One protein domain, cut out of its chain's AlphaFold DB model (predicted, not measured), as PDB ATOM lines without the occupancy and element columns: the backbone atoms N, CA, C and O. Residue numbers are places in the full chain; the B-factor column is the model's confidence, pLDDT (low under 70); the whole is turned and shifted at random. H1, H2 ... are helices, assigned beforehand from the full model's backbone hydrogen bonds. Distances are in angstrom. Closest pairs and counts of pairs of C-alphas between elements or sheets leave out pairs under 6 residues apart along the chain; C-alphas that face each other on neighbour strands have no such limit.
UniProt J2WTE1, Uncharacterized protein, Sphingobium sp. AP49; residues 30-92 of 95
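Overview. This is residues 30 to 92 of the 95 residues of an uncharacterized protein of Sphingobium sp. AP49 (UniProt J2WTE1). Two helices, H2 and the longer H4, lie side by side and run opposite ways, and a short helix turns off at each end of H2, H1 before it and H3 after it. From H3 a wide loop, residues 54 to 77, swings out to one side of the H2 and H4 pair and folds back to where H4 begins. The printed part has 63 residues with four named helices, in the order H1, H2, H3, H4, and no named strand; the class is all helix, with 34 of the 63 residues in the named helices. The whole is compact, with a radius of gyration of the C-alphas of 11.0 A, and spans 32 by 23 by 19 A along its three main axes.

Along the chain. H1 is residues 30 to 34, and its first C-alpha, that of Ala 30, is at (52.816, 19.259, -47.388). After the single residue Ile 35, H2 takes residues 36 to 45 and is 14.3 A long from first to last C-alpha, with C-alpha 45 at (46.780, 5.487, -38.859). H3 is residues 49 to 53, 6.2 A from first to last C-alpha. H4, the longest helix, is residues 78 to 91; it measures 20.3 A from first to last C-alpha and ends with C-alpha 91 at (61.650, 7.472, -37.251).

Arrangement. H2 is the hub, touching the three other helices. H1 and H2 only just touch, and only at the corner by their link, with 3 pairs of C-alphas within 8 A; their closest C-alphas, those of Lys 33 and Trp 39, are 5.5 A apart. H2 and H3 also only just touch, and only at the corner by their link, with 3 pairs of C-alphas within 8 A; the closest are those of Thr 43 and Met 49, 5.8 A apart. H2 and H4 touch with 8 pairs, the closest C-alphas being those of Glu 45 and Ala 80 at 5.7 A. They stand at a shallow tilt of 29 degrees and run opposite ways. H1 is apart from H3 and from H4, and H3 is apart from H4. In H1, H2, H3 and H4 every backbone O i to N i+4 pair is within hydrogen-bond range.

Size, cuts and confidence. The two C-alphas farthest apart are those of Asp 56, in the loop, and Ala 90, in H4, at 32.6 A. The C-alphas of Ala 30 and Gly 92, the first and last printed residues, are 18.5 A apart. The printed part has no cut. The links from H1 to H2 and from H2 to H3 are tight, with 1 and 3 residues between the helices; the link from H3 to H4 is long, with 24 residues. The C-alphas of that stretch, residues 54 to 77, lie 4 to 17 A from the mean of all C-alphas. The mean pLDDT of the printed part is 93.5, and no printed residue is under 70.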
ATOM      1  N   ALA A  30      52.023  19.200 -46.165       96.19
ATOM      2  CA  ALA A  30      52.816  19.259 -47.388       96.19
ATOM      3  C   ALA A  30      54.219  18.653 -47.206       96.19
ATOM      4  O   ALA A  30      54.655  17.905 -48.075       96.19
ATOM      5  N   ILE A  31      54.878  18.908 -46.069       95.81
ATOM      6  CA  ILE A  31      56.190  18.337 -45.729       95.81
ATOM      7  C   ILE A  31      56.061  16.846 -45.410       95.81
ATOM      8  O   ILE A  31      56.829  16.038 -45.917       95.81
ATOM      9  N   LEU A  32      55.038  16.435 -44.655       96.06
ATOM     10  CA  LEU A  32      54.803  15.008 -44.389       96.06
ATOM     11  C   LEU A  32      54.641  14.199 -45.686       96.06
ATOM     12  O   LEU A  32      55.106  13.066 -45.765       96.06
ATOM     13  N   LYS A  33      54.030  14.788 -46.722       95.50
ATOM     14  CA  LYS A  33      53.869  14.159 -48.042       95.50
ATOM     15  C   LYS A  33      55.165  14.042 -48.842       95.50
ATOM     16  O   LYS A  33      55.227  13.191 -49.728       95.50
ATOM     17  N   THR A  34      56.184  14.860 -48.572       95.56
ATOM     18  CA  THR A  34      57.493  14.725 -49.240       95.56
ATOM     19  C   THR A  34      58.359  13.630 -48.618       95.56
ATOM     20  O   THR A  34      59.361  13.249 -49.218       95.56
ATOM     21  N   ILE A  35      57.962  13.086 -47.461       95.69
ATOM     22  CA  ILE A  35      58.682  12.044 -46.723       95.69
ATOM     23  C   ILE A  35      57.870  10.736 -46.796       95.69
ATOM     24  O   ILE A  35      56.952  10.539 -45.996       95.69
ATOM     25  N   PRO A  36      58.191   9.797 -47.711       95.56
ATOM     26  CA  PRO A  36      57.354   8.615 -47.955       95.56
ATOM     27  C   PRO A  36      57.098   7.759 -46.710       95.56
ATOM     28  O   PRO A  36      55.997   7.247 -46.524       95.56
ATOM     29  N   GLN A  37      58.099   7.633 -45.834       96.31
ATOM     30  CA  GLN A  37      57.988   6.858 -44.595       96.31
ATOM     31  C   GLN A  37      57.029   7.514 -43.591       96.31
ATOM     32  O   GLN A  37      56.217   6.826 -42.974       96.31
ATOM     33  N   ALA A  38      57.073   8.846 -43.473       96.75
ATOM     34  CA  ALA A  38      56.148   9.592 -42.631       96.75
ATOM     35  C   ALA A  38      54.724   9.511 -43.195       96.75
ATOM     36  O   ALA A  38      53.784   9.211 -42.460       96.75
ATOM     37  N   TRP A  39      54.555   9.682 -44.510       97.00
ATOM     38  CA  TRP A  39      53.238   9.579 -45.142       97.00
ATOM     39  C   TRP A  39      52.624   8.177 -45.030       97.00
ATOM     40  O   TRP A  39      51.414   8.042 -44.831       97.00
ATOM     41  N   ALA A  40      53.443   7.125 -45.086       96.81
ATOM     42  CA  ALA A  40      52.988   5.754 -44.865       96.81
ATOM     43  C   ALA A  40      52.420   5.553 -43.448       96.81
ATOM     44  O   ALA A  40      51.389   4.902 -43.287       96.81
ATOM     45  N   ILE A  41      53.038   6.150 -42.422       97.44
ATOM     46  CA  ILE A  41      52.498   6.139 -41.051       97.44
ATOM     47  C   ILE A  41      51.151   6.860 -41.003       97.44
ATOM     48  O   ILE A  41      50.177   6.303 -40.501       97.44
ATOM     49  N   VAL A  42      51.074   8.065 -41.573       97.19
ATOM     50  CA  VAL A  42      49.845   8.875 -41.574       97.19
ATOM     51  C   VAL A  42      48.687   8.131 -42.234       97.19
ATOM     52  O   VAL A  42      47.598   8.055 -41.675       97.19
ATOM     53  N   THR A  43      48.913   7.559 -43.414       96.75
ATOM     54  CA  THR A  43      47.872   6.848 -44.176       96.75
ATOM     55  C   THR A  43      47.476   5.511 -43.553       96.75
ATOM     56  O   THR A  43      46.323   5.100 -43.699       96.75
ATOM     57  N   ARG A  44      48.382   4.860 -42.810       96.75
ATOM     58  CA  ARG A  44      48.073   3.677 -41.997       96.75
ATOM     59  C   ARG A  44      47.186   4.018 -40.801       96.75
ATOM     60  O   ARG A  44      46.206   3.320 -40.563       96.75
ATOM     61  N   GLU A  45      47.521   5.070 -40.060       96.75
ATOM     62  CA  GLU A  45      46.780   5.487 -38.859       96.75
ATOM     63  C   GLU A  45      45.462   6.197 -39.195       96.75
ATOM     64  O   GLU A  45      44.505   6.143 -38.424       96.75
ATOM     65  N   ILE A  46      45.393   6.851 -40.360       95.31
ATOM     66  CA  ILE A  46      44.227   7.605 -40.827       95.31
ATOM     67  C   ILE A  46      43.862   7.143 -42.249       95.31
ATOM     68  O   ILE A  46      44.161   7.823 -43.241       95.31
ATOM     69  N   PRO A  47      43.164   6.001 -42.394       93.44
ATOM     70  CA  PRO A  47      42.753   5.504 -43.701       93.44
ATOM     71  C   PRO A  47      41.931   6.543 -44.474       93.44
ATOM     72  O   PRO A  47      40.988   7.143 -43.946       93.44
ATOM     73  N   GLY A  48      42.289   6.773 -45.738       91.44
ATOM     74  CA  GLY A  48      41.631   7.752 -46.612       91.44
ATOM     75  C   GLY A  48      42.123   9.196 -46.462       91.44
ATOM     76  O   GLY A  48      41.495  10.098 -47.021       91.44
ATOM     77  N   MET A  49      43.225   9.433 -45.738       93.56
ATOM     78  CA  MET A  49      43.787  10.777 -45.558       93.56
ATOM     79  C   MET A  49      44.066  11.492 -46.886       93.56
ATOM     80  O   MET A  49      43.712  12.661 -47.012       93.56
ATOM     81  N   ASP A  50      44.581  10.792 -47.904       91.31
ATOM     82  CA  ASP A  50      44.839  11.365 -49.236       91.31
ATOM     83  C   ASP A  50      43.611  12.038 -49.854       91.31
ATOM     84  O   ASP A  50      43.715  13.122 -50.427       91.31
ATOM     85  N   ARG A  51      42.427  11.431 -49.697       90.69
ATOM     86  CA  ARG A  51      41.175  12.006 -50.201       90.69
ATOM     87  C   ARG A  51      40.776  13.248 -49.408       90.69
ATOM     88  O   ARG A  51      40.326  14.219 -50.004       90.69
ATOM     89  N   ARG A  52      40.955  13.233 -48.081       89.19
ATOM     90  CA  ARG A  52      40.607  14.363 -47.200       89.19
ATOM     91  C   ARG A  52      41.457  15.593 -47.511       89.19
ATOM     92  O   ARG A  52      40.918  16.681 -47.671       89.19
ATOM     93  N   VAL A  53      42.770  15.412 -47.659       90.56
ATOM     94  CA  VAL A  53      43.708  16.516 -47.944       90.56
ATOM     95  C   VAL A  53      43.769  16.893 -49.426       90.56
ATOM     96  O   VAL A  53      44.323  17.931 -49.777       90.56
ATOM     97  N   GLY A  54      43.219  16.050 -50.303       87.00
ATOM     98  CA  GLY A  54      43.157  16.276 -51.747       87.00
ATOM     99  C   GLY A  54      42.002  17.167 -52.208       87.00
ATOM    100  O   GLY A  54      42.006  17.580 -53.364       87.00
ATOM    101  N   GLY A  55      41.034  17.472 -51.338       86.94
ATOM    102  CA  GLY A  55      39.903  18.340 -51.671       86.94
ATOM    103  C   GLY A  55      40.328  19.787 -51.936       86.94
ATOM    104  O   GLY A  55      41.226  20.308 -51.271       86.94
ATOM    105  N   ASP A  56      39.652  20.454 -52.872       86.88
ATOM    106  CA  ASP A  56      40.021  21.802 -53.338       86.88
ATOM    107  C   ASP A  56      40.031  22.868 -52.239       86.88
ATOM    108  O   ASP A  56      40.769  23.843 -52.335       86.88
ATOM    109  N   GLN A  57      39.269  22.657 -51.165       85.31
ATOM    110  CA  GLN A  57      39.231  23.563 -50.019       85.31
ATOM    111  C   GLN A  57      40.451  23.434 -49.098       85.31
ATOM    112  O   GLN A  57      40.858  24.422 -48.504       85.31
ATOM    113  N   ILE A  58      41.045  22.242 -48.958       87.75
ATOM    114  CA  ILE A  58      42.149  21.995 -48.006       87.75
ATOM    115  C   ILE A  58      43.507  22.007 -48.714       87.75
ATOM    116  O   ILE A  58      44.487  22.523 -48.174       87.75
ATOM    117  N   ARG A  59      43.567  21.487 -49.943       89.88
ATOM    118  CA  ARG A  59      44.785  21.370 -50.753       89.88
ATOM    119  C   ARG A  59      45.657  22.642 -50.815       89.88
ATOM    120  O   ARG A  59      46.870  22.498 -50.660       89.88
ATOM    121  N   PRO A  60      45.127  23.868 -51.011       93.50
ATOM    122  CA  PRO A  60      45.971  25.069 -51.060       93.50
ATOM    123  C   PRO A  60      46.613  25.434 -49.711       93.50
ATOM    124  O   PRO A  60      47.564  26.211 -49.674       93.50
ATOM    125  N   HIS A  61      46.133  24.868 -48.602       92.94
ATOM    126  CA  HIS A  61      46.555  25.216 -47.245       92.94
ATOM    127  C   HIS A  61      47.465  24.166 -46.591       92.94
ATOM    128  O   HIS A  61      47.852  24.328 -45.436       92.94
ATOM    129  N   LEU A  62      47.872  23.113 -47.310       93.44
ATOM    130  CA  LEU A  62      48.680  22.018 -46.743       93.44
ATOM    131  C   LEU A  62      50.073  22.438 -46.255       93.44
ATOM    132  O   LEU A  62      50.670  21.724 -45.454       93.44
ATOM    133  N   ASN A  63      50.587  23.579 -46.716       95.25
ATOM    134  CA  ASN A  63      51.834  24.158 -46.204       95.25
ATOM    135  C   ASN A  63      51.674  24.811 -44.822       95.25
ATOM    136  O   ASN A  63      52.675  25.067 -44.164       95.25
ATOM    137  N   ASN A  64      50.437  25.069 -44.390       94.38
ATOM    138  CA  ASN A  64      50.128  25.746 -43.130       94.38
ATOM    139  C   ASN A  64      49.389  24.839 -42.137       94.38
ATOM    140  O   ASN A  64      49.381  25.132 -40.947       94.38
ATOM    141  N   PHE A  65      48.749  23.764 -42.606       94.81
ATOM    142  CA  PHE A  65      48.069  22.813 -41.731       94.81
ATOM    143  C   PHE A  65      48.964  21.646 -41.340       94.81
ATOM    144  O   PHE A  65      49.528  20.971 -42.199       94.81
ATOM    145  N   SER A  66      48.999  21.374 -40.038       96.00
ATOM    146  CA  SER A  66      49.450  20.111 -39.461       96.00
ATOM    147  C   SER A  66      48.293  19.111 -39.346       96.00
ATOM    148  O   SER A  66      47.135  19.444 -39.616       96.00
ATOM    149  N   LEU A  67      48.576  17.871 -38.939       96.19
ATOM    150  CA  LEU A  67      47.526  16.874 -38.700       96.19
ATOM    151  C   LEU A  67      46.653  17.255 -37.501       96.19
ATOM    152  O   LEU A  67      45.437  17.075 -37.550       96.19
ATOM    153  N   GLU A  68      47.247  17.826 -36.452       95.94
ATOM    154  CA  GLU A  68      46.502  18.287 -35.279       95.94
ATOM    155  C   GLU A  68      45.568  19.458 -35.612       95.94
ATOM    156  O   GLU A  68      44.432  19.506 -35.136       95.94
ATOM    157  N   SER A  69      45.990  20.341 -36.524       94.69
ATOM    158  CA  SER A  69      45.148  21.432 -37.042       94.69
ATOM    159  C   SER A  69      43.841  20.929 -37.667       94.69
ATOM    160  O   SER A  69      42.884  21.691 -37.804       94.69
ATOM    161  N   LEU A  70      43.779  19.648 -38.047       92.94
ATOM    162  CA  LEU A  70      42.607  19.018 -38.645       92.94
ATOM    163  C   LEU A  70      41.658  18.350 -37.635       92.94
ATOM    164  O   LEU A  70      40.566  17.924 -38.031       92.94
ATOM    165  N   LEU A  71      42.018  18.297 -36.346       93.25
ATOM    166  CA  LEU A  71      41.151  17.769 -35.286       93.25
ATOM    167  C   LEU A  71      39.804  18.509 -35.186       93.25
ATOM    168  O   LEU A  71      38.779  17.826 -35.135       93.25
ATOM    169  N   PRO A  72      39.740  19.861 -35.193       91.50
ATOM    170  CA  PRO A  72      38.470  20.577 -35.036       91.50
ATOM    171  C   PRO A  72      37.485  20.325 -36.182       91.50
ATOM    172  O   PRO A  72      36.278  20.435 -35.994       91.50
ATOM    173  N   PHE A  73      37.991  19.957 -37.362       86.88
ATOM    174  CA  PHE A  73      37.178  19.651 -38.540       86.88
ATOM    175  C   PHE A  73      36.717  18.186 -38.588       86.88
ATOM    176  O   PHE A  73      36.068  17.781 -39.551       86.88
ATOM    177  N   GLY A  74      37.085  17.362 -37.597       87.25
ATOM    178  CA  GLY A  74      36.774  15.928 -37.570       87.25
ATOM    179  C   GLY A  74      37.459  15.120 -38.678       87.25
ATOM    180  O   GLY A  74      37.106  13.967 -38.918       87.25
ATOM    181  N   ALA A  75      38.435  15.710 -39.374       87.50
ATOM    182  CA  ALA A  75      39.148  15.058 -40.470       87.50
ATOM    183  C   ALA A  75      40.225  14.083 -39.969       87.50
ATOM    184  O   ALA A  75      40.615  13.172 -40.703       87.50
ATOM    185  N   VAL A  76      40.674  14.260 -38.723       92.44
ATOM    186  CA  VAL A  76      41.669  13.420 -38.054       92.44
ATOM    187  C   VAL A  76      41.158  13.046 -36.656       92.44
ATOM    188  O   VAL A  76      40.635  13.912 -35.954       92.44
ATOM    189  N   PRO A  77      41.288  11.779 -36.224       93.44
ATOM    190  CA  PRO A  77      40.944  11.375 -34.869       93.44
ATOM    191  C   PRO A  77      42.105  11.631 -33.887       93.44
ATOM    192  O   PRO A  77      43.277  11.447 -34.218       93.44
ATOM    193  N   ARG A  78      41.785  12.067 -32.658       93.81
ATOM    194  CA  ARG A  78      42.779  12.488 -31.643       93.81
ATOM    195  C   ARG A  78      43.737  11.368 -31.234       93.81
ATOM    196  O   ARG A  78      44.919  11.618 -31.021       93.81
ATOM    197  N   ASP A  79      43.242  10.145 -31.121       95.06
ATOM    198  CA  ASP A  79      44.041   8.971 -30.776       95.06
ATOM    199  C   ASP A  79      45.039   8.603 -31.885       95.06
ATOM    200  O   ASP A  79      46.150   8.168 -31.582       95.06
ATOM    201  N   ALA A  80      44.688   8.832 -33.154       95.50
ATOM    202  CA  ALA A  80      45.617   8.639 -34.263       95.50
ATOM    203  C   ALA A  80      46.770   9.649 -34.223       95.50
ATOM    204  O   ALA A  80      47.908   9.249 -34.433       95.50
ATOM    205  N   VAL A  81      46.516  10.921 -33.887       95.88
ATOM    206  CA  VAL A  81      47.577  11.945 -33.750       95.88
ATOM    207  C   VAL A  81      48.646  11.494 -32.755       95.88
ATOM    208  O   VAL A  81      49.823  11.447 -33.099       95.88
ATOM    209  N   ALA A  82      48.235  11.048 -31.564       94.88
ATOM    210  CA  ALA A  82      49.169  10.575 -30.542       94.88
ATOM    211  C   ALA A  82      49.980   9.339 -30.988       94.88
ATOM    212  O   ALA A  82      51.167   9.225 -30.676       94.88
ATOM    213  N   ARG A  83      49.360   8.410 -31.732       96.88
ATOM    214  CA  ARG A  83      50.063   7.244 -32.302       96.88
ATOM    215  C   ARG A  83      51.019   7.626 -33.425       96.88
ATOM    216  O   ARG A  83      52.047   6.974 -33.579       96.88
ATOM    217  N   ILE A  84      50.688   8.635 -34.221       96.81
ATOM    218  CA  ILE A  84      51.557   9.135 -35.288       96.81
ATOM    219  C   ILE A  84      52.788   9.803 -34.674       96.81
ATOM    220  O   ILE A  84      53.900   9.490 -35.089       96.81
ATOM    221  N   ASP A  85      52.614  10.638 -33.647       95.38
ATOM    222  CA  ASP A  85      53.731  11.302 -32.966       95.38
ATOM    223  C   ASP A  85      54.732  10.310 -32.372       95.38
ATOM    224  O   ASP A  85      55.941  10.457 -32.557       95.38
ATOM    225  N   SER A  86      54.256   9.248 -31.715       95.12
ATOM    226  CA  SER A  86      55.162   8.228 -31.171       95.12
ATOM    227  C   SER A  86      55.970   7.517 -32.264       95.12
ATOM    228  O   SER A  86      57.142   7.195 -32.063       95.12
ATOM    229  N   GLN A  87      55.382   7.324 -33.445       96.50
ATOM    230  CA  GLN A  87      56.053   6.711 -34.590       96.50
ATOM    231  C   GLN A  87      57.005   7.680 -35.302       96.50
ATOM    232  O   GLN A  87      58.066   7.262 -35.762       96.50
ATOM    233  N   PHE A  88      56.675   8.971 -35.358       96.06
ATOM    234  CA  PHE A  88      57.576  10.014 -35.852       96.06
ATOM    235  C   PHE A  88      58.820  10.153 -34.974       96.06
ATOM    236  O   PHE A  88      59.931  10.233 -35.500       96.06
ATOM    237  N   LEU A  89      58.661  10.076 -33.651       93.12
ATOM    238  CA  LEU A  89      59.793  10.037 -32.725       93.12
ATOM    239  C   LEU A  89      60.705   8.829 -32.982       93.12
ATOM    240  O   LEU A  89      61.925   8.970 -32.946       93.12
ATOM    241  N   ALA A  90      60.128   7.661 -33.281       92.62
ATOM    242  CA  ALA A  90      60.891   6.452 -33.596       92.62
ATOM    243  C   ALA A  90      61.592   6.507 -34.969       92.62
ATOM    244  O   ALA A  90      62.631   5.875 -35.145       92.62
ATOM    245  N   LEU A  91      61.047   7.261 -35.931       90.00
ATOM    246  CA  LEU A  91      61.650   7.472 -37.251       90.00
ATOM    247  C   LEU A  91      62.953   8.280 -37.189       90.00
ATOM    248  O   LEU A  91      63.835   8.061 -38.015       90.00
ATOM    249  N   GLY A  92      63.061   9.228 -36.253       86.19
ATOM    250  CA  GLY A  92      64.262  10.057 -36.079       86.19
ATOM    251  C   GLY A  92      64.584  10.982 -37.262       86.19
ATOM    252  O   GLY A  92      65.722  11.421 -37.393       86.19
TER     253      GLY A  92